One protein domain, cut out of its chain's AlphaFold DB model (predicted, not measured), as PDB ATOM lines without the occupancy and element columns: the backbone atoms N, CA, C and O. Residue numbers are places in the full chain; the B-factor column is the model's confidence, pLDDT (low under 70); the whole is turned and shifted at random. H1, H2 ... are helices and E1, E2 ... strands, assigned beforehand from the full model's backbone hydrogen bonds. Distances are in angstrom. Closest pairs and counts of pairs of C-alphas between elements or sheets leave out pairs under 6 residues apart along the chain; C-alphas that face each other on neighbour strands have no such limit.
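AT A GLANCE: This is residues 34 to 161 and 175 to 230 of the 240 residues of an uncharacterized protein of Halobacteriovoraceae bacterium (UniProt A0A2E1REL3). A twisted sheet of five strands curls round the helix H1, while a second helix, H2, stands up from the same face of the sheet over its edge strand E1; beyond these lie three helices off the sheet, H3 and H4 as a short helical hairpin, with H5 turning away from H4 at a corner. The sheet and H1 with H2 make two layers, helices on one face of a sheet, and a long stretch with no named element, residues 175 to 192, comes before H3. The printed part has 184 residues with five named helices and five named strands, in the order H1 E1 H2 E2 E3 E4 E5 H3 H4 H5, and its class is mixed, helices and strands. The sheet is mixed, in the order E1 E5 E4 E3 E2, with E1 and E5 parallel and the other neighbours antiparallel. The whole is compact and rounded, with a radius of gyration of the C-alphas of 15.6 A and spans of 43 by 39 by 32 A.

IN THESE COORDINATES: In the sheet, E1 is residues 68 to 76, 16.7 A long, and E5 is residues 147 to 154, 20.5 A. E4, the longest strand, is residues 130 to 141, 33.4 A from first to last C-alpha. E3 is residues 118 to 127, 26.8 A, and E2 is residues 102 to 111, 25.0 A. H1, residues 42 to 56, is 22.4 A long and begins at C-alpha 42, at (108.868, 54.646, 73.407). H2 is residues 87 to 99, 21.4 A. H3 is residues 193 to 199, 10.0 A, and H4 is residues 204 to 214, 15.4 A. H5, residues 216 to 230, is 21.1 A long and ends at C-alpha 230, at (93.155, 87.159, 88.827).

HOW THE PARTS SIT: E2 E3 E4 E5 form a meander, each strand the antiparallel neighbour of the one before. Across the neighbours E2 and E3, N 105 and O 123 are within hydrogen-bond range at 2.9 A, as are N 120 and O 137 of E3 and E4 at 2.8 A, and N 138 and O 151 of E4 and E5 at 2.8 A. E1 and E5 are parallel, at 11 degrees, with N 75 and O 150 within hydrogen-bond range at 2.8 A. E1 bends by 102 degrees at residue 71. The sheet curls round H1, whose closest C-alphas to E2 are those of Pro 42 and Phe 111, 5.5 A apart. H2 is on the same face at a height over the sheet of 12.1 A; the closest C-alphas of E1 and H2 are those of Lys 71 and Lys 87, 4.2 A apart. H1 and H2 touch, H1 with residues 55 to 56 alone, the C-alphas of Ile 56 and Asp 94 being closest at 6.2 A; they run the same way at a steep tilt of 51 degrees. H3 and H4, a helical hairpin, touch at Lys 197 and Tyr 210, their closest C-alphas, 6.5 A apart, at a shallow tilt of 23 degrees, opposite ways. H4 and H5 are close but not clearly touching, with the C-alphas of Arg 212 and Phe 219 closest at 6.1 A; at 71 degrees they are only just about perpendicular. H3, H4 and H5 are not on the sheet. Every O i to N i+4 pair is within hydrogen-bond range in H3, H4 and H5; in H1 it is 10 of 11, and in H2 1 of 9, against 9 of 10 O i to N i+3 pairs.

THE WHOLE: The two C-alphas farthest apart are those of Leu 61 and Glu 201, at 45.2 A. Residues 162 to 174 are not printed, and C-alphas 161 and 175 are 5.9 A apart across this cut, which lies in the link from E5 to H3. The link from H1 to E1, with 11 residues, is long. Mean pLDDT of the printed part is 89.2; residues 81 to 84, 93 to 100 and 230 are under 70.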
ATOM      1  N   VAL A  34     103.550  52.789  89.288       93.19
ATOM      2  CA  VAL A  34     104.942  52.293  89.298       93.19
ATOM      3  C   VAL A  34     105.100  50.770  89.179       93.19
ATOM      4  O   VAL A  34     106.202  50.296  88.923       93.19
ATOM      5  N   LYS A  35     104.031  49.986  89.375       92.88
ATOM      6  CA  LYS A  35     104.036  48.530  89.161       92.88
ATOM      7  C   LYS A  35     103.915  48.146  87.685       92.88
ATOM      8  O   LYS A  35     104.220  47.010  87.335       92.88
ATOM      9  N   LEU A  36     103.465  49.065  86.832       93.88
ATOM     10  CA  LEU A  36     103.372  48.838  85.397       93.88
ATOM     11  C   LEU A  36     104.721  49.067  84.725       93.88
ATOM     12  O   LEU A  36     105.451  50.006  85.041       93.88
ATOM     13  N   SER A  37     105.001  48.219  83.742       95.88
ATOM     14  CA  SER A  37     106.083  48.400  82.777       95.88
ATOM     15  C   SER A  37     105.500  48.847  81.434       95.88
ATOM     16  O   SER A  37     104.344  48.529  81.142       95.88
ATOM     17  N   PRO A  38     106.258  49.596  80.621       96.38
ATOM     18  CA  PRO A  38     105.775  50.057  79.330       96.38
ATOM     19  C   PRO A  38     105.539  48.859  78.406       96.38
ATOM     20  O   PRO A  38     106.427  48.032  78.209       96.38
ATOM     21  N   VAL A  39     104.333  48.772  77.849       96.56
ATOM     22  CA  VAL A  39     103.930  47.727  76.889       96.56
ATOM     23  C   VAL A  39     103.895  48.240  75.451       96.56
ATOM     24  O   VAL A  39     103.937  47.452  74.511       96.56
ATOM     25  N   MET A  40     103.826  49.561  75.276       97.75
ATOM     26  CA  MET A  40     103.921  50.220  73.975       97.75
ATOM     27  C   MET A  40     105.371  50.635  73.693       97.75
ATOM     28  O   MET A  40     106.217  50.647  74.590       97.75
ATOM     29  N   SER A  41     105.671  51.000  72.444       98.38
ATOM     30  CA  SER A  41     106.994  51.526  72.093       98.38
ATOM     31  C   SER A  41     107.252  52.899  72.741       98.38
ATOM     32  O   SER A  41     106.302  53.646  72.987       98.38
ATOM     33  N   PRO A  42     108.520  53.293  72.962       98.69
ATOM     34  CA  PRO A  42     108.868  54.646  73.407       98.69
ATOM     35  C   PRO A  42     108.200  55.752  72.571       98.69
ATOM     36  O   PRO A  42     107.573  56.663  73.113       98.69
ATOM     37  N   ASP A  43     108.243  55.599  71.245       98.62
ATOM     38  CA  ASP A  43     107.603  56.481  70.265       98.62
ATOM     39  C   ASP A  43     106.101  56.663  70.490       98.62
ATOM     40  O   ASP A  43     105.569  57.749  70.264       98.62
ATOM     41  N   PHE A  44     105.396  55.608  70.905       98.62
ATOM     42  CA  PHE A  44     103.962  55.682  71.160       98.62
ATOM     43  C   PHE A  44     103.660  56.672  72.287       98.62
ATOM     44  O   PHE A  44     102.782  57.523  72.135       98.62
ATOM     45  N   TYR A  45     104.397  56.583  73.397       98.62
ATOM     46  CA  TYR A  45     104.179  57.435  74.566       98.62
ATOM     47  C   TYR A  45     104.507  58.897  74.263       98.62
ATOM     48  O   TYR A  45     103.714  59.781  74.587       98.62
ATOM     49  N   ILE A  46     105.615  59.145  73.556       98.62
ATOM     50  CA  ILE A  46     106.004  60.489  73.106       98.62
ATOM     51  C   ILE A  46     104.930  61.069  72.173       98.62
ATOM     52  O   ILE A  46     104.440  62.175  72.397       98.62
ATOM     53  N   LYS A  47     104.475  60.307  71.168       98.31
ATOM     54  CA  LYS A  47     103.413  60.749  70.243       98.31
ATOM     55  C   LYS A  47     102.088  61.006  70.959       98.31
ATOM     56  O   LYS A  47     101.377  61.935  70.586       98.31
ATOM     57  N   ALA A  48     101.740  60.215  71.973       98.19
ATOM     58  CA  ALA A  48     100.544  60.450  72.779       98.19
ATOM     59  C   ALA A  48     100.628  61.771  73.561       98.19
ATOM     60  O   ALA A  48      99.647  62.513  73.584       98.19
ATOM     61  N   ALA A  49     101.792  62.104  74.128       97.94
ATOM     62  CA  ALA A  49     102.014  63.388  74.790       97.94
ATOM     63  C   ALA A  49     101.963  64.570  73.801       97.94
ATOM     64  O   ALA A  49     101.297  65.567  74.060       97.94
ATOM     65  N   HIS A  50     102.544  64.450  72.604       97.38
ATOM     66  CA  HIS A  50     102.384  65.493  71.580       97.38
ATOM     67  C   HIS A  50     100.925  65.672  71.138       97.38
ATOM     68  O   HIS A  50     100.488  66.806  70.956       97.38
ATOM     69  N   LYS A  51     100.154  64.583  71.009       95.88
ATOM     70  CA  LYS A  51      98.710  64.650  70.721       95.88
ATOM     71  C   LYS A  51      97.929  65.376  71.811       95.88
ATOM     72  O   LYS A  51      96.990  66.099  71.493       95.88
ATOM     73  N   TYR A  52      98.313  65.201  73.077       94.06
ATOM     74  CA  TYR A  52      97.743  65.969  74.184       94.06
ATOM     75  C   TYR A  52      97.922  67.472  73.943       94.06
ATOM     76  O   TYR A  52      96.928  68.188  73.823       94.06
ATOM     77  N   PHE A  53      99.163  67.930  73.747       93.69
ATOM     78  CA  PHE A  53      99.450  69.351  73.521       93.69
ATOM     79  C   PHE A  53      98.805  69.897  72.250       93.69
ATOM     80  O   PHE A  53      98.233  70.977  72.260       93.69
ATOM     81  N   ASN A  54      98.812  69.125  71.166       92.62
ATOM     82  CA  ASN A  54      98.102  69.471  69.938       92.62
ATOM     83  C   ASN A  54      96.605  69.725  70.164       92.62
ATOM     84  O   ASN A  54      96.034  70.618  69.550       92.62
ATOM     85  N   SER A  55      95.955  68.945  71.031       89.06
ATOM     86  CA  SER A  55      94.516  69.087  71.278       89.06
ATOM     87  C   SER A  55      94.136  70.360  72.044       89.06
ATOM     88  O   SER A  55      92.985  70.783  71.956       89.06
ATOM     89  N   ILE A  56      95.092  70.980  72.746       86.44
ATOM     90  CA  ILE A  56      94.891  72.204  73.541       86.44
ATOM     91  C   ILE A  56      95.538  73.447  72.913       86.44
ATOM     92  O   ILE A  56      95.089  74.561  73.160       86.44
ATOM     93  N   ASP A  57      96.545  73.266  72.060       88.81
ATOM     94  CA  ASP A  57      97.164  74.326  71.270       88.81
ATOM     95  C   ASP A  57      96.173  74.837  70.224       88.81
ATOM     96  O   ASP A  57      95.739  74.075  69.364       88.81
ATOM     97  N   SER A  58      95.811  76.117  70.278       87.56
ATOM     98  CA  SER A  58      94.860  76.773  69.381       87.56
ATOM     99  C   SER A  58      95.310  76.815  67.914       87.56
ATOM    100  O   SER A  58      94.436  76.736  67.048       87.56
ATOM    101  N   THR A  59      96.613  76.815  67.627       89.12
ATOM    102  CA  THR A  59      97.190  76.969  66.279       89.12
ATOM    103  C   THR A  59      97.520  75.634  65.601       89.12
ATOM    104  O   THR A  59      97.722  75.589  64.387       89.12
ATOM    105  N   ALA A  60      97.526  74.525  66.350       90.19
ATOM    106  CA  ALA A  60      97.860  73.206  65.812       90.19
ATOM    107  C   ALA A  60      96.909  72.755  64.680       90.19
ATOM    108  O   ALA A  60      95.686  72.808  64.809       90.19
ATOM    109  N   LEU A  61      97.468  72.239  63.578       89.69
ATOM    110  CA  LEU A  61      96.682  71.741  62.437       89.69
ATOM    111  C   LEU A  61      95.925  70.444  62.760       89.69
ATOM    112  O   LEU A  61      94.764  70.282  62.391       89.69
ATOM    113  N   ASP A  62      96.586  69.515  63.452       89.44
ATOM    114  CA  ASP A  62      95.978  68.269  63.915       89.44
ATOM    115  C   ASP A  62      95.544  68.425  65.373       89.44
ATOM    116  O   ASP A  62      96.387  68.466  66.259       89.44
ATOM    117  N   LYS A  63      94.232  68.471  65.626       87.25
ATOM    118  CA  LYS A  63      93.643  68.546  66.978       87.25
ATOM    119  C   LYS A  63      93.261  67.176  67.547       87.25
ATOM    120  O   LYS A  63      92.477  67.092  68.494       87.25
ATOM    121  N   THR A  64      93.753  66.081  66.967       89.31
ATOM    122  CA  THR A  64      93.405  64.727  67.409       89.31
ATOM    123  C   THR A  64      93.890  64.481  68.834       89.31
ATOM    124  O   THR A  64      95.085  64.338  69.091       89.31
ATOM    125  N   ALA A  65      92.940  64.355  69.761       90.06
ATOM    126  CA  ALA A  65      93.227  64.025  71.149       90.06
ATOM    127  C   ALA A  65      93.885  62.635  71.295       90.06
ATOM    128  O   ALA A  65      93.603  61.713  70.514       90.06
ATOM    129  N   PRO A  66      94.735  62.433  72.317       94.56
ATOM    130  CA  PRO A  66      95.240  61.111  72.651       94.56
ATOM    131  C   PRO A  66      94.112  60.222  73.192       94.56
ATOM    132  O   PRO A  66      93.008  60.669  73.518       94.56
ATOM    133  N   LYS A  67      94.392  58.923  73.319       95.88
ATOM    134  CA  LYS A  67      93.462  58.000  73.971       95.88
ATOM    135  C   LYS A  67      93.502  58.231  75.480       95.88
ATOM    136  O   LYS A  67      94.502  57.928  76.121       95.88
ATOM    137  N   TYR A  68      92.411  58.739  76.042       95.12
ATOM    138  CA  TYR A  68      92.227  58.861  77.487       95.12
ATOM    139  C   TYR A  68      91.452  57.676  78.049       95.12
ATOM    140  O   TYR A  68      90.459  57.247  77.456       95.12
ATOM    141  N   SER A  69      91.815  57.231  79.250       95.31
ATOM    142  CA  SER A  69      90.993  56.279  79.986       95.31
ATOM    143  C   SER A  69      89.667  56.932  80.393       95.31
ATOM    144  O   SER A  69      89.552  58.150  80.589       95.31
ATOM    145  N   LYS A  70      88.620  56.121  80.583       91.94
ATOM    146  CA  LYS A  70      87.281  56.628  80.947       91.94
ATOM    147  C   LYS A  70      87.283  57.472  82.230       91.94
ATOM    148  O   LYS A  70      86.421  58.336  82.394       91.94
ATOM    149  N   LYS A  71      88.214  57.208  83.150       92.00
ATOM    150  CA  LYS A  71      88.364  57.913  84.432       92.00
ATOM    151  C   LYS A  71      89.703  58.642  84.553       92.00
ATOM    152  O   LYS A  71      90.202  58.760  85.668       92.00
ATOM    153  N   VAL A  72      90.244  59.127  83.435       94.94
ATOM    154  CA  VAL A  72      91.429  59.987  83.437       94.94
ATOM    155  C   VAL A  72      91.274  61.140  84.433       94.94
ATOM    156  O   VAL A  72      90.171  61.662  84.633       94.94
ATOM    157  N   ILE A  73      92.377  61.509  85.072       94.75
ATOM    158  CA  ILE A  73      92.476  62.645  85.984       94.75
ATOM    159  C   ILE A  73      93.553  63.573  85.426       94.75
ATOM    160  O   ILE A  73      94.643  63.100  85.127       94.75
ATOM    161  N   ARG A  74      93.263  64.869  85.308       93.62
ATOM    162  CA  ARG A  74      94.276  65.905  85.101       93.62
ATOM    163  C   ARG A  74      94.391  66.749  86.355       93.62
ATOM    164  O   ARG A  74      93.394  67.302  86.824       93.62
ATOM    165  N   TRP A  75      95.598  66.809  86.890       93.50
ATOM    166  CA  TRP A  75      95.939  67.514  88.107       93.50
ATOM    167  C   TRP A  75      97.029  68.539  87.823       93.50
ATOM    168  O   TRP A  75      98.168  68.172  87.553       93.50
ATOM    169  N   GLU A  76      96.678  69.816  87.893       89.88
ATOM    170  CA  GLU A  76      97.635  70.908  87.736       89.88
ATOM    171  C   GLU A  76      97.934  71.480  89.117       89.88
ATOM    172  O   GLU A  76      97.036  71.948  89.822       89.88
ATOM    173  N   TRP A  77      99.189  71.395  89.538       89.06
ATOM    174  CA  TRP A  77      99.636  71.941  90.809       89.06
ATOM    175  C   TRP A  77      99.583  73.466  90.802       89.06
ATOM    176  O   TRP A  77      99.625  74.102  89.752       89.06
ATOM    177  N   LYS A  78      99.513  74.072  91.994       80.56
ATOM    178  CA  LYS A  78      99.657  75.528  92.118       80.56
ATOM    179  C   LYS A  78     100.926  76.001  91.380       80.56
ATOM    180  O   LYS A  78     101.928  75.283  91.423       80.56
ATOM    181  N   PRO A  79     100.900  77.175  90.722       71.75
ATOM    182  CA  PRO A  79      99.887  78.243  90.801       71.75
ATOM    183  C   PRO A  79      98.638  78.041  89.911       71.75
ATOM    184  O   PRO A  79      97.705  78.854  89.924       71.75
ATOM    185  N   TRP A  80      98.592  76.935  89.170       75.06
ATOM    186  CA  TRP A  80      97.534  76.598  88.221       75.06
ATOM    187  C   TRP A  80      96.227  76.152  88.896       75.06
ATOM    188  O   TRP A  80      95.963  76.397  90.080       75.06
ATOM    189  N   LEU A  81      95.348  75.528  88.115       68.00
ATOM    190  CA  LEU A  81      94.010  75.144  88.531       68.00
ATOM    191  C   LEU A  81      94.014  73.686  89.029       68.00
ATOM    192  O   LEU A  81      93.976  72.728  88.269       68.00
ATOM    193  N   LEU A  82      94.017  73.487  90.346       61.84
ATOM    194  CA  LEU A  82      93.923  72.144  90.934       61.84
ATOM    195  C   LEU A  82      92.680  71.380  90.405       61.84
ATOM    196  O   LEU A  82      91.546  71.839  90.564       61.84
ATOM    197  N   LEU A  83      92.883  70.175  89.856       60.97
ATOM    198  CA  LEU A  83      91.889  69.334  89.155       60.97
ATOM    199  C   LEU A  83      91.122  70.047  88.021       60.97
ATOM    200  O   LEU A  83      89.923  70.316  88.124       60.97
ATOM    201  N   THR A  84      91.780  70.256  86.888       63.59
ATOM    202  CA  THR A  84      91.174  70.797  85.660       63.59
ATOM    203  C   THR A  84      90.513  69.763  84.760       63.59
ATOM    204  O   THR A  84      89.866  70.140  83.785       63.59
ATOM    205  N   GLY A  85      90.651  68.464  85.040       73.00
ATOM    206  CA  GLY A  85      90.067  67.415  84.205       73.00
ATOM    207  C   GLY A  85      89.731  66.153  84.988       73.00
ATOM    208  O   GLY A  85      90.558  65.609  85.714       73.00
ATOM    209  N   TYR A  86      88.502  65.657  84.839       83.31
ATOM    210  CA  TYR A  86      88.099  64.370  85.399       83.31
ATOM    211  C   TYR A  86      87.118  63.617  84.499       83.31
ATOM    212  O   TYR A  86      86.008  64.072  84.223       83.31
ATOM    213  N   LYS A  87      87.495  62.388  84.131       85.44
ATOM    214  CA  LYS A  87      86.891  61.580  83.062       85.44
ATOM    215  C   LYS A  87      87.122  62.199  81.685       85.44
ATOM    216  O   LYS A  87      87.248  63.409  81.522       85.44
ATOM    217  N   SER A  88      87.085  61.347  80.667       81.12
ATOM    218  CA  SER A  88      87.393  61.737  79.287       81.12
ATOM    219  C   SER A  88      86.492  62.842  78.725       81.12
ATOM    220  O   SER A  88      86.921  63.575  77.846       81.12
ATOM    221  N   TRP A  89      85.261  63.004  79.222       80.38
ATOM    222  CA  TRP A  89      84.383  64.094  78.784       80.38
ATOM    223  C   TRP A  89      84.828  65.466  79.311       80.38
ATOM    224  O   TRP A  89      84.696  66.437  78.577       80.38
ATOM    225  N   MET A  90      85.391  65.561  80.528       77.94
ATOM    226  CA  MET A  90      85.927  66.835  81.028       77.94
ATOM    227  C   MET A  90      87.214  67.216  80.308       77.94
ATOM    228  O   MET A  90      87.439  68.394  80.096       77.94
ATOM    229  N   MET A  91      88.005  66.241  79.848       78.56
ATOM    230  CA  MET A  91      89.160  66.527  78.982       78.56
ATOM    231  C   MET A  91      88.741  67.171  77.653       78.56
ATOM    232  O   MET A  91      89.514  67.877  77.030       78.56
ATOM    233  N   LYS A  92      87.497  66.967  77.202       73.69
ATOM    234  CA  LYS A  92      86.971  67.656  76.012       73.69
ATOM    235  C   LYS A  92      86.559  69.101  76.297       73.69
ATOM    236  O   LYS A  92      86.392  69.867  75.354       73.69
ATOM    237  N   LEU A  93      86.399  69.477  77.570       66.38
ATOM    238  CA  LEU A  93      86.161  70.867  77.967       66.38
ATOM    239  C   LEU A  93      87.403  71.734  77.732       66.38
ATOM    240  O   LEU A  93      87.282  72.948  77.758       66.38
ATOM    241  N   ASP A  94      88.557  71.144  77.409       62.59
ATOM    242  CA  ASP A  94      89.736  71.880  76.940       62.59
ATOM    243  C   ASP A  94      89.470  72.652  75.650       62.59
ATOM    244  O   ASP A  94      90.146  73.634  75.367       62.59
ATOM    245  N   TYR A  95      88.411  72.302  74.915       54.34
ATOM    246  CA  TYR A  95      87.895  73.161  73.859       54.34
ATOM    247  C   TYR A  95      87.593  74.585  74.362       54.34
ATOM    248  O   TYR A  95      87.793  75.542  73.626       54.34
ATOM    249  N   PHE A  96      87.188  74.775  75.621       56.78
ATOM    250  CA  PHE A  96      86.996  76.107  76.199       56.78
ATOM    251  C   PHE A  96      88.310  76.874  76.395       56.78
ATOM    252  O   PHE A  96      88.288  78.102  76.376       56.78
ATOM    253  N   LEU A  97      89.454  76.187  76.515       55.91
ATOM    254  CA  LEU A  97      90.766  76.841  76.503       55.91
ATOM    255  C   LEU A  97      91.080  77.432  75.125       55.91
ATOM    256  O   LEU A  97      91.777  78.431  75.066       55.91
ATOM    257  N   THR A  98      90.489  76.929  74.030       54.34
ATOM    258  CA  THR A  98      90.649  77.568  72.706       54.34
ATOM    259  C   THR A  98      90.055  78.980  72.636       54.34
ATOM    260  O   THR A  98      90.422  79.745  71.748       54.34
ATOM    261  N   TRP A  99      89.178  79.364  73.574       57.75
ATOM    262  CA  TRP A  99      88.691  80.744  73.693       57.75
ATOM    263  C   TRP A  99      89.750  81.717  74.220       57.75
ATOM    264  O   TRP A  99      89.592  82.925  74.058       57.75
ATOM    265  N   TYR A 100      90.830  81.198  74.805       68.81
ATOM    266  CA  TYR A 100      92.056  81.922  75.113       68.81
ATOM    267  C   TYR A 100      93.132  81.416  74.154       68.81
ATOM    268  O   TYR A 100      93.736  80.378  74.428       68.81
ATOM    269  N   PRO A 101      93.349  82.083  73.005       74.19
ATOM    270  CA  PRO A 101      94.279  81.593  71.999       74.19
ATOM    271  C   PRO A 101      95.638  81.326  72.645       74.19
ATOM    272  O   PRO A 101      96.253  82.219  73.227       74.19
ATOM    273  N   THR A 102      96.030  80.060  72.612       84.06
ATOM    274  CA  THR A 102      97.212  79.522  73.278       84.06
ATOM    275  C   THR A 102      98.011  78.771  72.234       84.06
ATOM    276  O   THR A 102      97.450  77.918  71.548       84.06
ATOM    277  N   GLU A 103      99.291  79.069  72.101       91.62
ATOM    278  CA  GLU A 103     100.239  78.271  71.333       91.62
ATOM    279  C   GLU A 103     101.099  77.469  72.313       91.62
ATOM    280  O   GLU A 103     101.500  77.978  73.361       91.62
ATOM    281  N   VAL A 104     101.367  76.199  72.014       92.56
ATOM    282  CA  VAL A 104     102.254  75.374  72.842       92.56
ATOM    283  C   VAL A 104     103.552  75.167  72.078       92.56
ATOM    284  O   VAL A 104     103.622  74.345  71.161       92.56
ATOM    285  N   ILE A 105     104.592  75.884  72.485       95.12
ATOM    286  CA  ILE A 105     105.903  75.921  71.829       95.12
ATOM    287  C   ILE A 105     106.969  75.198  72.668       95.12
ATOM    288  O   ILE A 105     106.684  74.677  73.749       95.12
ATOM    289  N   ASN A 106     108.202  75.122  72.148       95.75
ATOM    290  CA  ASN A 106     109.374  74.553  72.838       95.75
ATOM    291  C   ASN A 106     109.156  73.143  73.414       95.75
ATOM    292  O   ASN A 106     109.607  72.830  74.513       95.75
ATOM    293  N   ARG A 107     108.436  72.279  72.689       96.00
ATOM    294  CA  ARG A 107     108.036  70.966  73.207       96.00
ATOM    295  C   ARG A 107     109.201  69.971  73.219       96.00
ATOM    296  O   ARG A 107     109.541  69.424  72.171       96.00
ATOM    297  N   ASP A 108     109.740  69.669  74.398       98.00
ATOM    298  CA  ASP A 108     110.650  68.539  74.633       98.00
ATOM    299  C   ASP A 108     109.900  67.452  75.408       98.00
ATOM    300  O   ASP A 108     109.655  67.587  76.605       98.00
ATOM    301  N   CYS A 109     109.508  66.381  74.716       98.25
ATOM    302  CA  CYS A 109     108.826  65.228  75.295       98.25
ATOM    303  C   CYS A 109     109.714  63.987  75.224       98.25
ATOM    304  O   CYS A 109     110.188  63.610  74.150       98.25
ATOM    305  N   ARG A 110     109.873  63.290  76.353       98.56
ATOM    306  CA  ARG A 110     110.741  62.109  76.458       98.56
ATOM    307  C   ARG A 110     110.018  60.903  77.026       98.56
ATOM    308  O   ARG A 110     109.085  61.026  77.817       98.56
ATOM    309  N   PHE A 111     110.488  59.730  76.617       98.62
ATOM    310  CA  PHE A 111     110.051  58.450  77.155       98.62
ATOM    311  C   PHE A 111     110.870  58.047  78.386       98.62
ATOM    312  O   PHE A 111     112.089  58.219  78.407       98.62
ATOM    313  N   PHE A 112     110.211  57.409  79.353       98.00
ATOM    314  CA  PHE A 112     110.829  56.854  80.556       98.00
ATOM    315  C   PHE A 112     110.374  55.414  80.791       98.00
ATOM    316  O   PHE A 112     109.219  55.059  80.566       98.00
ATOM    317  N   ARG A 113     111.278  54.572  81.305       96.88
ATOM    318  CA  ARG A 113     110.981  53.154  81.595       96.88
ATOM    319  C   ARG A 113     110.127  52.945  82.845       96.88
ATOM    320  O   ARG A 113     109.569  51.868  83.025       96.88
ATOM    321  N   VAL A 114     110.041  53.958  83.701       95.75
ATOM    322  CA  VAL A 114     109.227  53.966  84.918       95.75
ATOM    323  C   VAL A 114     108.200  55.076  84.783       95.75
ATOM    324  O   VAL A 114     108.534  56.172  84.330       95.75
ATOM    325  N   GLN A 115     106.961  54.790  85.186       95.94
ATOM    326  CA  GLN A 115     105.879  55.769  85.158       95.94
ATOM    327  C   GLN A 115     106.290  57.075  85.851       95.94
ATOM    328  O   GLN A 115     106.978  57.025  86.872       95.94
ATOM    329  N   PRO A 116     105.812  58.230  85.378       97.75
ATOM    330  CA  PRO A 116     105.035  58.421  84.149       97.75
ATOM    331  C   PRO A 116     105.886  58.167  82.892       97.75
ATOM    332  O   PRO A 116     107.038  58.600  82.837       97.75
ATOM    333  N   PHE A 117     105.347  57.417  81.918       98.50
ATOM    334  CA  PHE A 117     106.118  56.942  80.755       98.50
ATOM    335  C   PHE A 117     106.416  58.018  79.717       98.50
ATOM    336  O   PHE A 117     107.339  57.838  78.927       98.50
ATOM    337  N   ALA A 118     105.668  59.120  79.717       98.56
ATOM    338  CA  ALA A 118     106.042  60.322  78.990       98.56
ATOM    339  C   ALA A 118     106.080  61.505  79.951       98.56
ATOM    340  O   ALA A 118     105.200  61.646  80.803       98.56
ATOM    341  N   ARG A 119     107.103  62.341  79.810       98.25
ATOM    342  CA  ARG A 119     107.253  63.598  80.547       98.25
ATOM    343  C   ARG A 119     107.709  64.649  79.559       98.25
ATOM    344  O   ARG A 119     108.507  64.339  78.672       98.25
ATOM    345  N   CYS A 120     107.180  65.849  79.694       98.25
ATOM    346  CA  CYS A 120     107.417  66.924  78.758       98.25
ATOM    347  C   CYS A 120     107.737  68.219  79.486       98.25
ATOM    348  O   CYS A 120     107.205  68.489  80.561       98.25
ATOM    349  N   ARG A 121     108.581  69.020  78.852       96.81
ATOM    350  CA  ARG A 121     108.742  70.442  79.131       96.81
ATOM    351  C   ARG A 121     108.234  71.198  77.919       96.81
ATOM    352  O   ARG A 121     108.552  70.832  76.787       96.81
ATOM    353  N   VAL A 122     107.384  72.181  78.159       96.12
ATOM    354  CA  VAL A 122     106.732  72.976  77.117       96.12
ATOM    355  C   VAL A 122     106.595  74.413  77.597       96.12
ATOM    356  O   VAL A 122     106.560  74.663  78.801       96.12
ATOM    357  N   THR A 123     106.433  75.343  76.662       94.12
ATOM    358  CA  THR A 123     106.053  76.721  76.977       94.12
ATOM    359  C   THR A 123     104.655  76.979  76.427       94.12
ATOM    360  O   THR A 123     104.406  76.800  75.233       94.12
ATOM    361  N   PHE A 124     103.735  77.396  77.291       90.75
ATOM    362  CA  PHE A 124     102.425  77.899  76.896       90.75
ATOM    363  C   PHE A 124     102.542  79.388  76.615       90.75
ATOM    364  O   PHE A 124     102.854  80.168  77.513       90.75
ATOM    365  N   HIS A 125     102.280  79.776  75.376       89.94
ATOM    366  CA  HIS A 125     102.161  81.162  74.957       89.94
ATOM    367  C   HIS A 125     100.683  81.518  74.850       89.94
ATOM    368  O   HIS A 125     100.003  81.126  73.906       89.94
ATOM    369  N   TYR A 126     100.165  82.253  75.830       84.19
ATOM    370  CA  TYR A 126      98.860  82.882  75.686       84.19
ATOM    371  C   TYR A 126      99.043  84.114  74.805       84.19
ATOM    372  O   TYR A 126      99.873  84.967  75.092       84.19
ATOM    373  N   ILE A 127      98.285  84.205  73.714       82.62
ATOM    374  CA  ILE A 127      98.432  85.286  72.728       82.62
ATOM    375  C   ILE A 127      97.804  86.584  73.253       82.62
ATOM    376  O   ILE A 127      98.235  87.685  72.918       82.62
ATOM    377  N   ASN A 128      96.761  86.469  74.077       75.06
ATOM    378  CA  ASN A 128      96.080  87.614  74.666       75.06
ATOM    379  C   ASN A 128      95.667  87.311  76.118       75.06
ATOM    380  O   ASN A 128      94.642  86.650  76.326       75.06
ATOM    381  N   PRO A 129      96.435  87.774  77.122       76.25
ATOM    382  CA  PRO A 129      97.623  88.638  77.017       76.25
ATOM    383  C   PRO A 129      98.872  87.877  76.541       76.25
ATOM    384  O   PRO A 129      99.019  86.725  76.933       76.25
ATOM    385  N   ASP A 130      99.763  88.536  75.781       85.19
ATOM    386  CA  ASP A 130     101.058  88.014  75.288       85.19
ATOM    387  C   ASP A 130     101.980  87.601  76.449       85.19
ATOM    388  O   ASP A 130     102.751  88.398  76.985       85.19
ATOM    389  N   THR A 131     101.813  86.365  76.917       84.25
ATOM    390  CA  THR A 131     102.440  85.852  78.139       84.25
ATOM    391  C   THR A 131     102.886  84.414  77.953       84.25
ATOM    392  O   THR A 131     102.212  83.617  77.304       84.25
ATOM    393  N   TYR A 132     104.032  84.091  78.547       89.31
ATOM    394  CA  TYR A 132     104.700  82.806  78.392       89.31
ATOM    395  C   TYR A 132     104.808  82.119  79.742       89.31
ATOM    396  O   TYR A 132     105.181  82.746  80.734       89.31
ATOM    397  N   PHE A 133     104.508  80.827  79.760       88.19
ATOM    398  CA  PHE A 133     104.588  80.011  80.956       88.19
ATOM    399  C   PHE A 133     105.252  78.684  80.659       88.19
ATOM    400  O   PHE A 133     104.740  77.886  79.873       88.19
ATOM    401  N   ASP A 134     106.367  78.434  81.333       92.94
ATOM    402  CA  ASP A 134     107.042  77.151  81.247       92.94
ATOM    403  C   ASP A 134     106.351  76.139  82.166       92.94
ATOM    404  O   ASP A 134     106.067  76.400  83.345       92.94
ATOM    405  N   ILE A 135     106.038  74.979  81.594       92.81
ATOM    406  CA  ILE A 135     105.275  73.911  82.233       92.81
ATOM    407  C   ILE A 135     106.039  72.598  82.097       92.81
ATOM    408  O   ILE A 135     106.476  72.203  81.013       92.81
ATOM    409  N   TYR A 136     106.138  71.896  83.221       95.81
ATOM    410  CA  TYR A 136     106.569  70.512  83.290       95.81
ATOM    411  C   TYR A 136     105.335  69.620  83.452       95.81
ATOM    412  O   TYR A 136     104.570  69.797  84.399       95.81
ATOM    413  N   GLU A 137     105.117  68.668  82.547       96.69
ATOM    414  CA  GLU A 137     103.908  67.837  82.540       96.69
ATOM    415  C   GLU A 137     104.218  66.358  82.303       96.69
ATOM    416  O   GLU A 137     105.032  65.981  81.460       96.69
ATOM    417  N   GLU A 138     103.558  65.496  83.069       97.81
ATOM    418  CA  GLU A 138     103.792  64.061  83.112       97.81
ATOM    419  C   GLU A 138     102.524  63.267  82.773       97.81
ATOM    420  O   GLU A 138     101.422  63.573  83.233       97.81
ATOM    421  N   PHE A 139     102.691  62.178  82.020       98.31
ATOM    422  CA  PHE A 139     101.599  61.358  81.499       98.31
ATOM    423  C   PHE A 139     101.737  59.906  81.965       98.31
ATOM    424  O   PHE A 139     102.664  59.181  81.587       98.31
ATOM    425  N   THR A 140     100.800  59.472  82.805       98.31
ATOM    426  CA  THR A 140     100.690  58.087  83.280       98.31
ATOM    427  C   THR A 140      99.758  57.300  82.372       98.31
ATOM    428  O   THR A 140      98.684  57.793  82.018       98.31
ATOM    429  N   PHE A 141     100.137  56.065  82.045       98.19
ATOM    430  CA  PHE A 141      99.385  55.205  81.126       98.19
ATOM    431  C   PHE A 141      98.944  53.883  81.760       98.19
ATOM    432  O   PHE A 141      99.620  53.368  82.645       98.19
ATOM    433  N   ASN A 142      97.864  53.283  81.258       96.88
ATOM    434  CA  ASN A 142      97.539  51.876  81.523       96.88
ATOM    435  C   ASN A 142      98.146  50.930  80.465       96.88
ATOM    436  O   ASN A 142      98.779  51.362  79.497       96.88
ATOM    437  N   ASN A 143      97.907  49.624  80.618       95.56
ATOM    438  CA  ASN A 143      98.382  48.591  79.685       95.56
ATOM    439  C   ASN A 143      97.687  48.626  78.309       95.56
ATOM    440  O   ASN A 143      98.126  47.960  77.378       95.56
ATOM    441  N   LEU A 144      96.620  49.412  78.152       96.06
ATOM    442  CA  LEU A 144      95.963  49.639  76.862       96.06
ATOM    443  C   LEU A 144      96.575  50.830  76.101       96.06
ATOM    444  O   LEU A 144      96.139  51.145  74.993       96.06
ATOM    445  N   GLY A 145      97.584  51.494  76.677       96.81
ATOM    446  CA  GLY A 145      98.190  52.702  76.121       96.81
ATOM    447  C   GLY A 145      97.298  53.938  76.244       96.81
ATOM    448  O   GLY A 145      97.489  54.904  75.508       96.81
ATOM    449  N   GLU A 146      96.315  53.925  77.144       97.69
ATOM    450  CA  GLU A 146      95.485  55.091  77.434       97.69
ATOM    451  C   GLU A 146      96.127  55.940  78.532       97.69
ATOM    452  O   GLU A 146      96.637  55.400  79.512       97.69
ATOM    453  N   ILE A 147      96.036  57.265  78.413       98.12
ATOM    454  CA  ILE A 147      96.419  58.196  79.477       98.12
ATOM    455  C   ILE A 147      95.398  58.091  80.615       98.12
ATOM    456  O   ILE A 147      94.197  58.291  80.417       98.12
ATOM    457  N   THR A 148      95.872  57.799  81.823       97.25
ATOM    458  CA  THR A 148      95.054  57.627  83.035       97.25
ATOM    459  C   THR A 148      95.226  58.766  84.024       97.25
ATOM    460  O   THR A 148      94.323  59.033  84.816       97.25
ATOM    461  N   PHE A 149      96.379  59.425  83.996       97.62
ATOM    462  CA  PHE A 149      96.686  60.550  84.861       97.62
ATOM    463  C   PHE A 149      97.599  61.520  84.119       97.62
ATOM    464  O   PHE A 149      98.582  61.087  83.517       97.62
ATOM    465  N   VAL A 150      97.259  62.798  84.166       97.19
ATOM    466  CA  VAL A 150      98.071  63.912  83.682       97.19
ATOM    467  C   VAL A 150      98.400  64.767  84.894       97.19
ATOM    468  O   VAL A 150      97.492  65.140  85.640       97.19
ATOM    469  N   GLU A 151      99.676  65.022  85.129       95.75
ATOM    470  CA  GLU A 151     100.144  65.807  86.268       95.75
ATOM    471  C   GLU A 151     101.019  66.945  85.750       95.75
ATOM    472  O   GLU A 151     101.987  66.679  85.045       95.75
ATOM    473  N   ALA A 152     100.664  68.193  86.057       94.25
ATOM    474  CA  ALA A 152     101.345  69.375  85.537       94.25
ATOM    475  C   ALA A 152     101.837  70.281  86.668       94.25
ATOM    476  O   ALA A 152     101.141  70.484  87.667       94.25
ATOM    477  N   TRP A 153     103.015  70.862  86.481       93.19
ATOM    478  CA  TRP A 153     103.667  71.798  87.388       93.19
ATOM    479  C   TRP A 153     104.144  73.018  86.615       93.19
ATOM    480  O   TRP A 153     104.505  72.925  85.444       93.19
ATOM    481  N   SER A 154     104.198  74.166  87.290       90.62
ATOM    482  CA  SER A 154     104.998  75.275  86.777       90.62
ATOM    483  C   SER A 154     106.474  74.881  86.798       90.62
ATOM    484  O   SER A 154     106.954  74.315  87.780       90.62
ATOM    485  N   ASP A 155     107.186  75.202  85.721       88.94
ATOM    486  CA  ASP A 155     108.620  74.952  85.583       88.94
ATOM    487  C   ASP A 155     109.486  76.074  86.194       88.94
ATOM    488  O   ASP A 155     110.690  76.167  85.964       88.94
ATOM    489  N   HIS A 156     108.876  76.948  87.001       85.62
ATOM    490  CA  HIS A 156     109.590  77.970  87.758       85.62
ATOM    491  C   HIS A 156     110.226  77.399  89.043       85.62
ATOM    492  O   HIS A 156     109.698  76.458  89.653       85.62
ATOM    493  N   PRO A 157     111.345  77.988  89.517       82.00
ATOM    494  CA  PRO A 157     111.978  77.587  90.769       82.00
ATOM    495  C   PRO A 157     110.990  77.576  91.944       82.00
ATOM    496  O   PRO A 157     110.269  78.542  92.172       82.00
ATOM    497  N   GLY A 158     110.976  76.480  92.705       85.06
ATOM    498  CA  GLY A 158     110.105  76.307  93.875       85.06
ATOM    499  C   GLY A 158     108.759  75.624  93.606       85.06
ATOM    500  O   GLY A 158     108.125  75.194  94.566       85.06
ATOM    501  N   TYR A 159     108.351  75.452  92.343       88.44
ATOM    502  CA  TYR A 159     107.088  74.781  91.981       88.44
ATOM    503  C   TYR A 159     107.255  73.347  91.467       88.44
ATOM    504  O   TYR A 159     106.287  72.587  91.407       88.44
ATOM    505  N   LEU A 160     108.480  72.964  91.118       90.12
ATOM    506  CA  LEU A 160     108.797  71.641  90.600       90.12
ATOM    507  C   LEU A 160     108.765  70.556  91.693       90.12
ATOM    508  O   LEU A 160     109.172  70.801  92.831       90.12
ATOM    509  N   PRO A 161     108.365  69.313  91.357       87.81
ATOM    510  CA  PRO A 161     108.329  68.199  92.306       87.81
ATOM    511  C   PRO A 161     109.718  67.610  92.608       87.81
ATOM    512  O   PRO A 161     109.827  66.629  93.351       87.81
ATOM    513  N   LYS A 175     107.743  63.723  94.706       86.31
ATOM    514  CA  LYS A 175     106.450  63.543  95.390       86.31
ATOM    515  C   LYS A 175     105.250  63.487  94.436       86.31
ATOM    516  O   LYS A 175     104.252  64.175  94.635       86.31
ATOM    517  N   ARG A 176     105.314  62.636  93.413       92.88
ATOM    518  CA  ARG A 176     104.242  62.503  92.410       92.88
ATOM    519  C   ARG A 176     102.930  62.035  93.017       92.88
ATOM    520  O   ARG A 176     102.901  61.087  93.810       92.88
ATOM    521  N   LEU A 177     101.825  62.637  92.598       95.00
ATOM    522  CA  LEU A 177     100.493  62.164  92.952       95.00
ATOM    523  C   LEU A 177     100.165  60.877  92.191       95.00
ATOM    524  O   LEU A 177      99.673  59.916  92.783       95.00
ATOM    525  N   SER A 178     100.527  60.804  90.909       95.31
ATOM    526  CA  SER A 178     100.314  59.634  90.041       95.31
ATOM    527  C   SER A 178     100.890  58.315  90.583       95.31
ATOM    528  O   SER A 178     100.376  57.239  90.267       95.31
ATOM    529  N   TRP A 179     101.924  58.357  91.426       95.25
ATOM    530  CA  TRP A 179     102.496  57.175  92.089       95.25
ATOM    531  C   TRP A 179     101.703  56.717  93.312       95.25
ATOM    532  O   TRP A 179     101.777  55.553  93.696       95.25
ATOM    533  N   ARG A 180     100.939  57.625  93.918       95.19
ATOM    534  CA  ARG A 180     100.225  57.418  95.182       95.19
ATOM    535  C   ARG A 180      98.729  57.195  94.989       95.19
ATOM    536  O   ARG A 180      98.069  56.689  95.892       95.19
ATOM    537  N   VAL A 181      98.171  57.525  93.821       96.12
ATOM    538  CA  VAL A 181      96.762  57.244  93.516       96.12
ATOM    539  C   VAL A 181      96.562  55.731  93.324       96.12
ATOM    540  O   VAL A 181      97.062  55.151  92.354       96.12
ATOM    541  N   PRO A 182      95.805  55.062  94.214       95.75
ATOM    542  CA  PRO A 182      95.648  53.613  94.168       95.75
ATOM    543  C   PRO A 182      94.823  53.199  92.952       95.75
ATOM    544  O   PRO A 182      93.830  53.850  92.626       95.75
ATOM    545  N   GLY A 183      95.177  52.081  92.320       94.56
ATOM    546  CA  GLY A 183      94.476  51.521  91.160       94.56
ATOM    547  C   GLY A 183      94.970  52.027  89.804       94.56
ATOM    548  O   GLY A 183      94.608  51.440  88.796       94.56
ATOM    549  N   LEU A 184      95.829  53.053  89.734       95.31
ATOM    550  CA  LEU A 184      96.417  53.460  88.447       95.31
ATOM    551  C   LEU A 184      97.330  52.385  87.834       95.31
ATOM    552  O   LEU A 184      97.589  52.425  86.637       95.31
ATOM    553  N   GLY A 185      97.791  51.421  88.632       93.56
ATOM    554  CA  GLY A 185      98.550  50.268  88.158       93.56
ATOM    555  C   GLY A 185      97.697  49.081  87.702       93.56
ATOM    556  O   GLY A 185      98.243  48.000  87.501       93.56
ATOM    557  N   SER A 186      96.370  49.212  87.606       91.19
ATOM    558  CA  SER A 186      95.523  48.168  87.016       91.19
ATOM    559  C   SER A 186      95.594  48.192  85.485       91.19
ATOM    560  O   SER A 186      95.967  49.194  84.876       91.19
ATOM    561  N   ASN A 187      95.160  47.104  84.841       88.81
ATOM    562  CA  ASN A 187      95.113  47.021  83.374       88.81
ATOM    563  C   ASN A 187      94.264  48.129  82.726       88.81
ATOM    564  O   ASN A 187      94.601  48.583  81.638       88.81
ATOM    565  N   ASP A 188      93.188  48.570  83.389       88.81
ATOM    566  CA  ASP A 188      92.331  49.674  82.937       88.81
ATOM    567  C   ASP A 188      92.763  51.046  83.495       88.81
ATOM    568  O   ASP A 188      92.217  52.077  83.096       88.81
ATOM    569  N   GLY A 189      93.748  51.082  84.402       88.88
ATOM    570  CA  GLY A 189      94.249  52.285  85.075       88.88
ATOM    571  C   GLY A 189      93.178  53.057  85.842       88.88
ATOM    572  O   GLY A 189      93.233  54.285  85.963       88.88
ATOM    573  N   LYS A 190      92.142  52.363  86.313       91.62
ATOM    574  CA  LYS A 190      91.014  52.967  87.012       91.62
ATOM    575  C   LYS A 190      91.334  53.094  88.494       91.62
ATOM    576  O   LYS A 190      91.379  52.108  89.224       91.62
ATOM    577  N   TYR A 191      91.429  54.334  88.970       92.94
ATOM    578  CA  TYR A 191      91.685  54.577  90.387       92.94
ATOM    579  C   TYR A 191      90.637  53.918  91.315       92.94
ATOM    580  O   TYR A 191      89.426  53.878  91.040       92.94
ATOM    581  N   ASN A 192      91.101  53.437  92.467       94.25
ATOM    582  CA  ASN A 192      90.297  52.799  93.498       94.25
ATOM    583  C   ASN A 192      89.770  53.846  94.488       94.25
ATOM    584  O   ASN A 192      90.465  54.275  95.404       94.25
ATOM    585  N   LYS A 193      88.497  54.229  94.339       92.62
ATOM    586  CA  LYS A 193      87.857  55.253  95.186       92.62
ATOM    587  C   LYS A 193      87.839  54.902  96.680       92.62
ATOM    588  O   LYS A 193      87.965  55.807  97.500       92.62
ATOM    589  N   LYS A 194      87.627  53.627  97.040       94.00
ATOM    590  CA  LYS A 194      87.570  53.205  98.451       94.00
ATOM    591  C   LYS A 194      88.944  53.353  99.091       94.00
ATOM    592  O   LYS A 194      89.054  53.978 100.136       94.00
ATOM    593  N   LYS A 195      89.985  52.854  98.420       94.94
ATOM    594  CA  LYS A 195      91.349  52.957  98.931       94.94
ATOM    595  C   LYS A 195      91.868  54.390  98.914       94.94
ATOM    596  O   LYS A 195      92.527  54.782  99.867       94.94
ATOM    597  N   LEU A 196      91.520  55.181  97.897       95.31
ATOM    598  CA  LEU A 196      91.873  56.600  97.849       95.31
ATOM    599  C   LEU A 196      91.319  57.347  99.071       95.31
ATOM    600  O   LEU A 196      92.054  58.113  99.676       95.31
ATOM    601  N   LYS A 197      90.074  57.056  99.483       95.88
ATOM    602  CA  LYS A 197      89.497  57.596 100.725       95.88
ATOM    603  C   LYS A 197      90.334  57.222 101.956       95.88
ATOM    604  O   LYS A 197      90.592  58.071 102.793       95.88
ATOM    605  N   THR A 198      90.738  55.962 102.080       95.62
ATOM    606  CA  THR A 198      91.546  55.521 103.227       95.62
ATOM    607  C   THR A 198      92.929  56.170 103.227       95.62
ATOM    608  O   THR A 198      93.384  56.643 104.257       95.62
ATOM    609  N   LEU A 199      93.608  56.227 102.078       95.19
ATOM    610  CA  LEU A 199      94.942  56.830 101.994       95.19
ATOM    611  C   LEU A 199      94.910  58.345 102.219       95.19
ATOM    612  O   LEU A 199      95.837  58.873 102.820       95.19
ATOM    613  N   SER A 200      93.823  59.025 101.833       96.06
ATOM    614  CA  SER A 200      93.656  60.453 102.116       96.06
ATOM    615  C   SER A 200      93.605  60.813 103.602       96.06
ATOM    616  O   SER A 200      93.717  61.983 103.937       96.06
ATOM    617  N   GLU A 201      93.431  59.849 104.507       96.19
ATOM    618  CA  GLU A 201      93.450  60.131 105.949       96.19
ATOM    619  C   GLU A 201      94.853  60.511 106.449       96.19
ATOM    620  O   GLU A 201      94.966  61.159 107.482       96.19
ATOM    621  N   ASN A 202      95.909  60.144 105.711       95.69
ATOM    622  CA  ASN A 202      97.306  60.357 106.110       95.69
ATOM    623  C   ASN A 202      98.141  61.070 105.032       95.69
ATOM    624  O   ASN A 202      99.363  61.128 105.132       95.69
ATOM    625  N   ASP A 203      97.496  61.562 103.977       96.06
ATOM    626  CA  ASP A 203      98.155  62.158 102.821       96.06
ATOM    627  C   ASP A 203      97.324  63.348 102.332       96.06
ATOM    628  O   ASP A 203      96.237  63.176 101.773       96.06
ATOM    629  N   GLU A 204      97.825  64.557 102.587       95.31
ATOM    630  CA  GLU A 204      97.117  65.814 102.322       95.31
ATOM    631  C   GLU A 204      96.819  66.016 100.831       95.31
ATOM    632  O   GLU A 204      95.726  66.458 100.466       95.31
ATOM    633  N   ASP A 205      97.744  65.620  99.957       94.56
ATOM    634  CA  ASP A 205      97.566  65.744  98.511       94.56
ATOM    635  C   ASP A 205      96.490  64.780  98.011       94.56
ATOM    636  O   ASP A 205      95.612  65.150  97.223       94.56
ATOM    637  N   LEU A 206      96.509  63.535  98.499       95.81
ATOM    638  CA  LEU A 206      95.449  62.573  98.204       95.81
ATOM    639  C   LEU A 206      94.114  63.006  98.813       95.81
ATOM    640  O   LEU A 206      93.071  62.721  98.221       95.81
ATOM    641  N   ALA A 207      94.115  63.698  99.954       95.94
ATOM    642  CA  ALA A 207      92.913  64.261 100.561       95.94
ATOM    643  C   ALA A 207      92.291  65.353  99.703       95.94
ATOM    644  O   ALA A 207      91.084  65.303  99.432       95.94
ATOM    645  N   GLU A 208      93.095  66.292  99.213       94.31
ATOM    646  CA  GLU A 208      92.612  67.342  98.324       94.31
ATOM    647  C   GLU A 208      92.152  66.750  96.984       94.31
ATOM    648  O   GLU A 208      91.053  67.068  96.517       94.31
ATOM    649  N   LEU A 209      92.895  65.795  96.412       94.56
ATOM    650  CA  LEU A 209      92.456  65.060  95.224       94.56
ATOM    651  C   LEU A 209      91.116  64.358  95.462       94.56
ATOM    652  O   LEU A 209      90.180  64.505  94.671       94.56
ATOM    653  N   TYR A 210      90.987  63.599  96.552       94.94
ATOM    654  CA  TYR A 210      89.772  62.856  96.875       94.94
ATOM    655  C   TYR A 210      88.567  63.787  97.036       94.94
ATOM    656  O   TYR A 210      87.496  63.524  96.476       94.94
ATOM    657  N   LYS A 211      88.746  64.896  97.754       94.06
ATOM    658  CA  LYS A 211      87.736  65.942  97.943       94.06
ATOM    659  C   LYS A 211      87.278  66.517  96.604       94.06
ATOM    660  O   LYS A 211      86.070  66.570  96.355       94.06
ATOM    661  N   ARG A 212      88.212  66.867  95.713       92.56
ATOM    662  CA  ARG A 212      87.899  67.417  94.385       92.56
ATOM    663  C   ARG A 212      87.216  66.394  93.481       92.56
ATOM    664  O   ARG A 212      86.214  66.715  92.849       92.56
ATOM    665  N   LEU A 213      87.630  65.126  93.516       92.31
ATOM    666  CA  LEU A 213      86.987  64.039  92.764       92.31
ATOM    667  C   LEU A 213      85.546  63.732  93.211       92.31
ATOM    668  O   LEU A 213      84.783  63.141  92.439       92.31
ATOM    669  N   LYS A 214      85.142  64.095  94.438       91.44
ATOM    670  CA  LYS A 214      83.736  63.987  94.879       91.44
ATOM    671  C   LYS A 214      82.851  65.067  94.257       91.44
ATOM    672  O   LYS A 214      81.681  64.792  94.001       91.44
ATOM    673  N   HIS A 215      83.408  66.247  93.993       89.31
ATOM    674  CA  HIS A 215      82.675  67.424  93.517       89.31
ATOM    675  C   HIS A 215      83.402  68.137  92.357       89.31
ATOM    676  O   HIS A 215      83.630  69.344  92.427       89.31
ATOM    677  N   PRO A 216      83.751  67.423  91.269       86.88
ATOM    678  CA  PRO A 216      84.701  67.903  90.262       86.88
ATOM    679  C   PRO A 216      84.247  69.198  89.581       86.88
ATOM    680  O   PRO A 216      85.032  70.127  89.456       86.88
ATOM    681  N   VAL A 217      82.963  69.302  89.220       83.88
ATOM    682  CA  VAL A 217      82.407  70.494  88.555       83.88
ATOM    683  C   VAL A 217      82.415  71.718  89.475       83.88
ATOM    684  O   VAL A 217      82.707  72.819  89.024       83.88
ATOM    685  N   ILE A 218      82.136  71.537  90.772       86.69
ATOM    686  CA  ILE A 218      82.120  72.641  91.745       86.69
ATOM    687  C   ILE A 218      83.527  73.218  91.907       86.69
ATOM    688  O   ILE A 218      83.703  74.434  91.864       86.69
ATOM    689  N   PHE A 219      84.530  72.353  92.072       84.94
ATOM    690  CA  PHE A 219      85.916  72.800  92.186       84.94
ATOM    691  C   PHE A 219      86.427  73.411  90.888       84.94
ATOM    692  O   PHE A 219      87.035  74.474  90.941       84.94
ATOM    693  N   TRP A 220      86.102  72.814  89.742       81.50
ATOM    694  CA  TRP A 220      86.443  73.380  88.441       81.50
ATOM    695  C   TRP A 220      85.874  74.796  88.272       81.50
ATOM    696  O   TRP A 220      86.621  75.722  87.980       81.50
ATOM    697  N   MET A 221      84.583  75.003  88.563       82.12
ATOM    698  CA  MET A 221      83.957  76.332  88.507       82.12
ATOM    699  C   MET A 221      84.610  77.327  89.472       82.12
ATOM    700  O   MET A 221      84.790  78.497  89.128       82.12
ATOM    701  N   LYS A 222      84.968  76.882  90.684       84.50
ATOM    702  CA  LYS A 222      85.643  77.723  91.681       84.50
ATOM    703  C   LYS A 222      87.018  78.179  91.186       84.50
ATOM    704  O   LYS A 222      87.320  79.367  91.283       84.50
ATOM    705  N   GLU A 223      87.821  77.262  90.653       78.81
ATOM    706  CA  GLU A 223      89.144  77.574  90.105       78.81
ATOM    707  C   GLU A 223      89.035  78.452  88.856       78.81
ATOM    708  O   GLU A 223      89.710  79.473  88.779       78.81
ATOM    709  N   ALA A 224      88.117  78.150  87.933       75.88
ATOM    710  CA  ALA A 224      87.863  78.993  86.766       75.88
ATOM    711  C   ALA A 224      87.478  80.426  87.177       75.88
ATOM    712  O   ALA A 224      88.001  81.398  86.639       75.88
ATOM    713  N   THR A 225      86.621  80.582  88.191       80.56
ATOM    714  CA  THR A 225      86.239  81.908  88.710       80.56
ATOM    715  C   THR A 225      87.425  82.639  89.343       80.56
ATOM    716  O   THR A 225      87.574  83.843  89.131       80.56
ATOM    717  N   ARG A 226      88.268  81.930  90.110       80.62
ATOM    718  CA  ARG A 226      89.512  82.473  90.679       80.62
ATOM    719  C   ARG A 226      90.425  82.981  89.564       80.62
ATOM    720  O   ARG A 226      90.774  84.155  89.572       80.62
ATOM    721  N   PHE A 227      90.713  82.132  88.583       71.44
ATOM    722  CA  PHE A 227      91.560  82.452  87.436       71.44
ATOM    723  C   PHE A 227      91.062  83.692  86.691       71.44
ATOM    724  O   PHE A 227      91.786  84.669  86.555       71.44
ATOM    725  N   LEU A 228      89.777  83.719  86.321       72.38
ATOM    726  CA  LEU A 228      89.159  84.855  85.629       72.38
ATOM    727  C   LEU A 228      89.179  86.155  86.445       72.38
ATOM    728  O   LEU A 228      89.106  87.246  85.875       72.38
ATOM    729  N   LYS A 229      89.189  86.073  87.779       74.44
ATOM    730  CA  LYS A 229      89.317  87.243  88.653       74.44
ATOM    731  C   LYS A 229      90.763  87.735  88.702       74.44
ATOM    732  O   LYS A 229      90.972  88.945  88.661       74.44
ATOM    733  N   ASP A 230      91.729  86.827  88.779       69.12
ATOM    734  CA  ASP A 230      93.155  87.159  88.827       69.12
ATOM    735  C   ASP A 230      93.600  87.791  87.497       69.12
ATOM    736  O   ASP A 230      94.112  88.914  87.502       69.12
TER     737      ASP A 230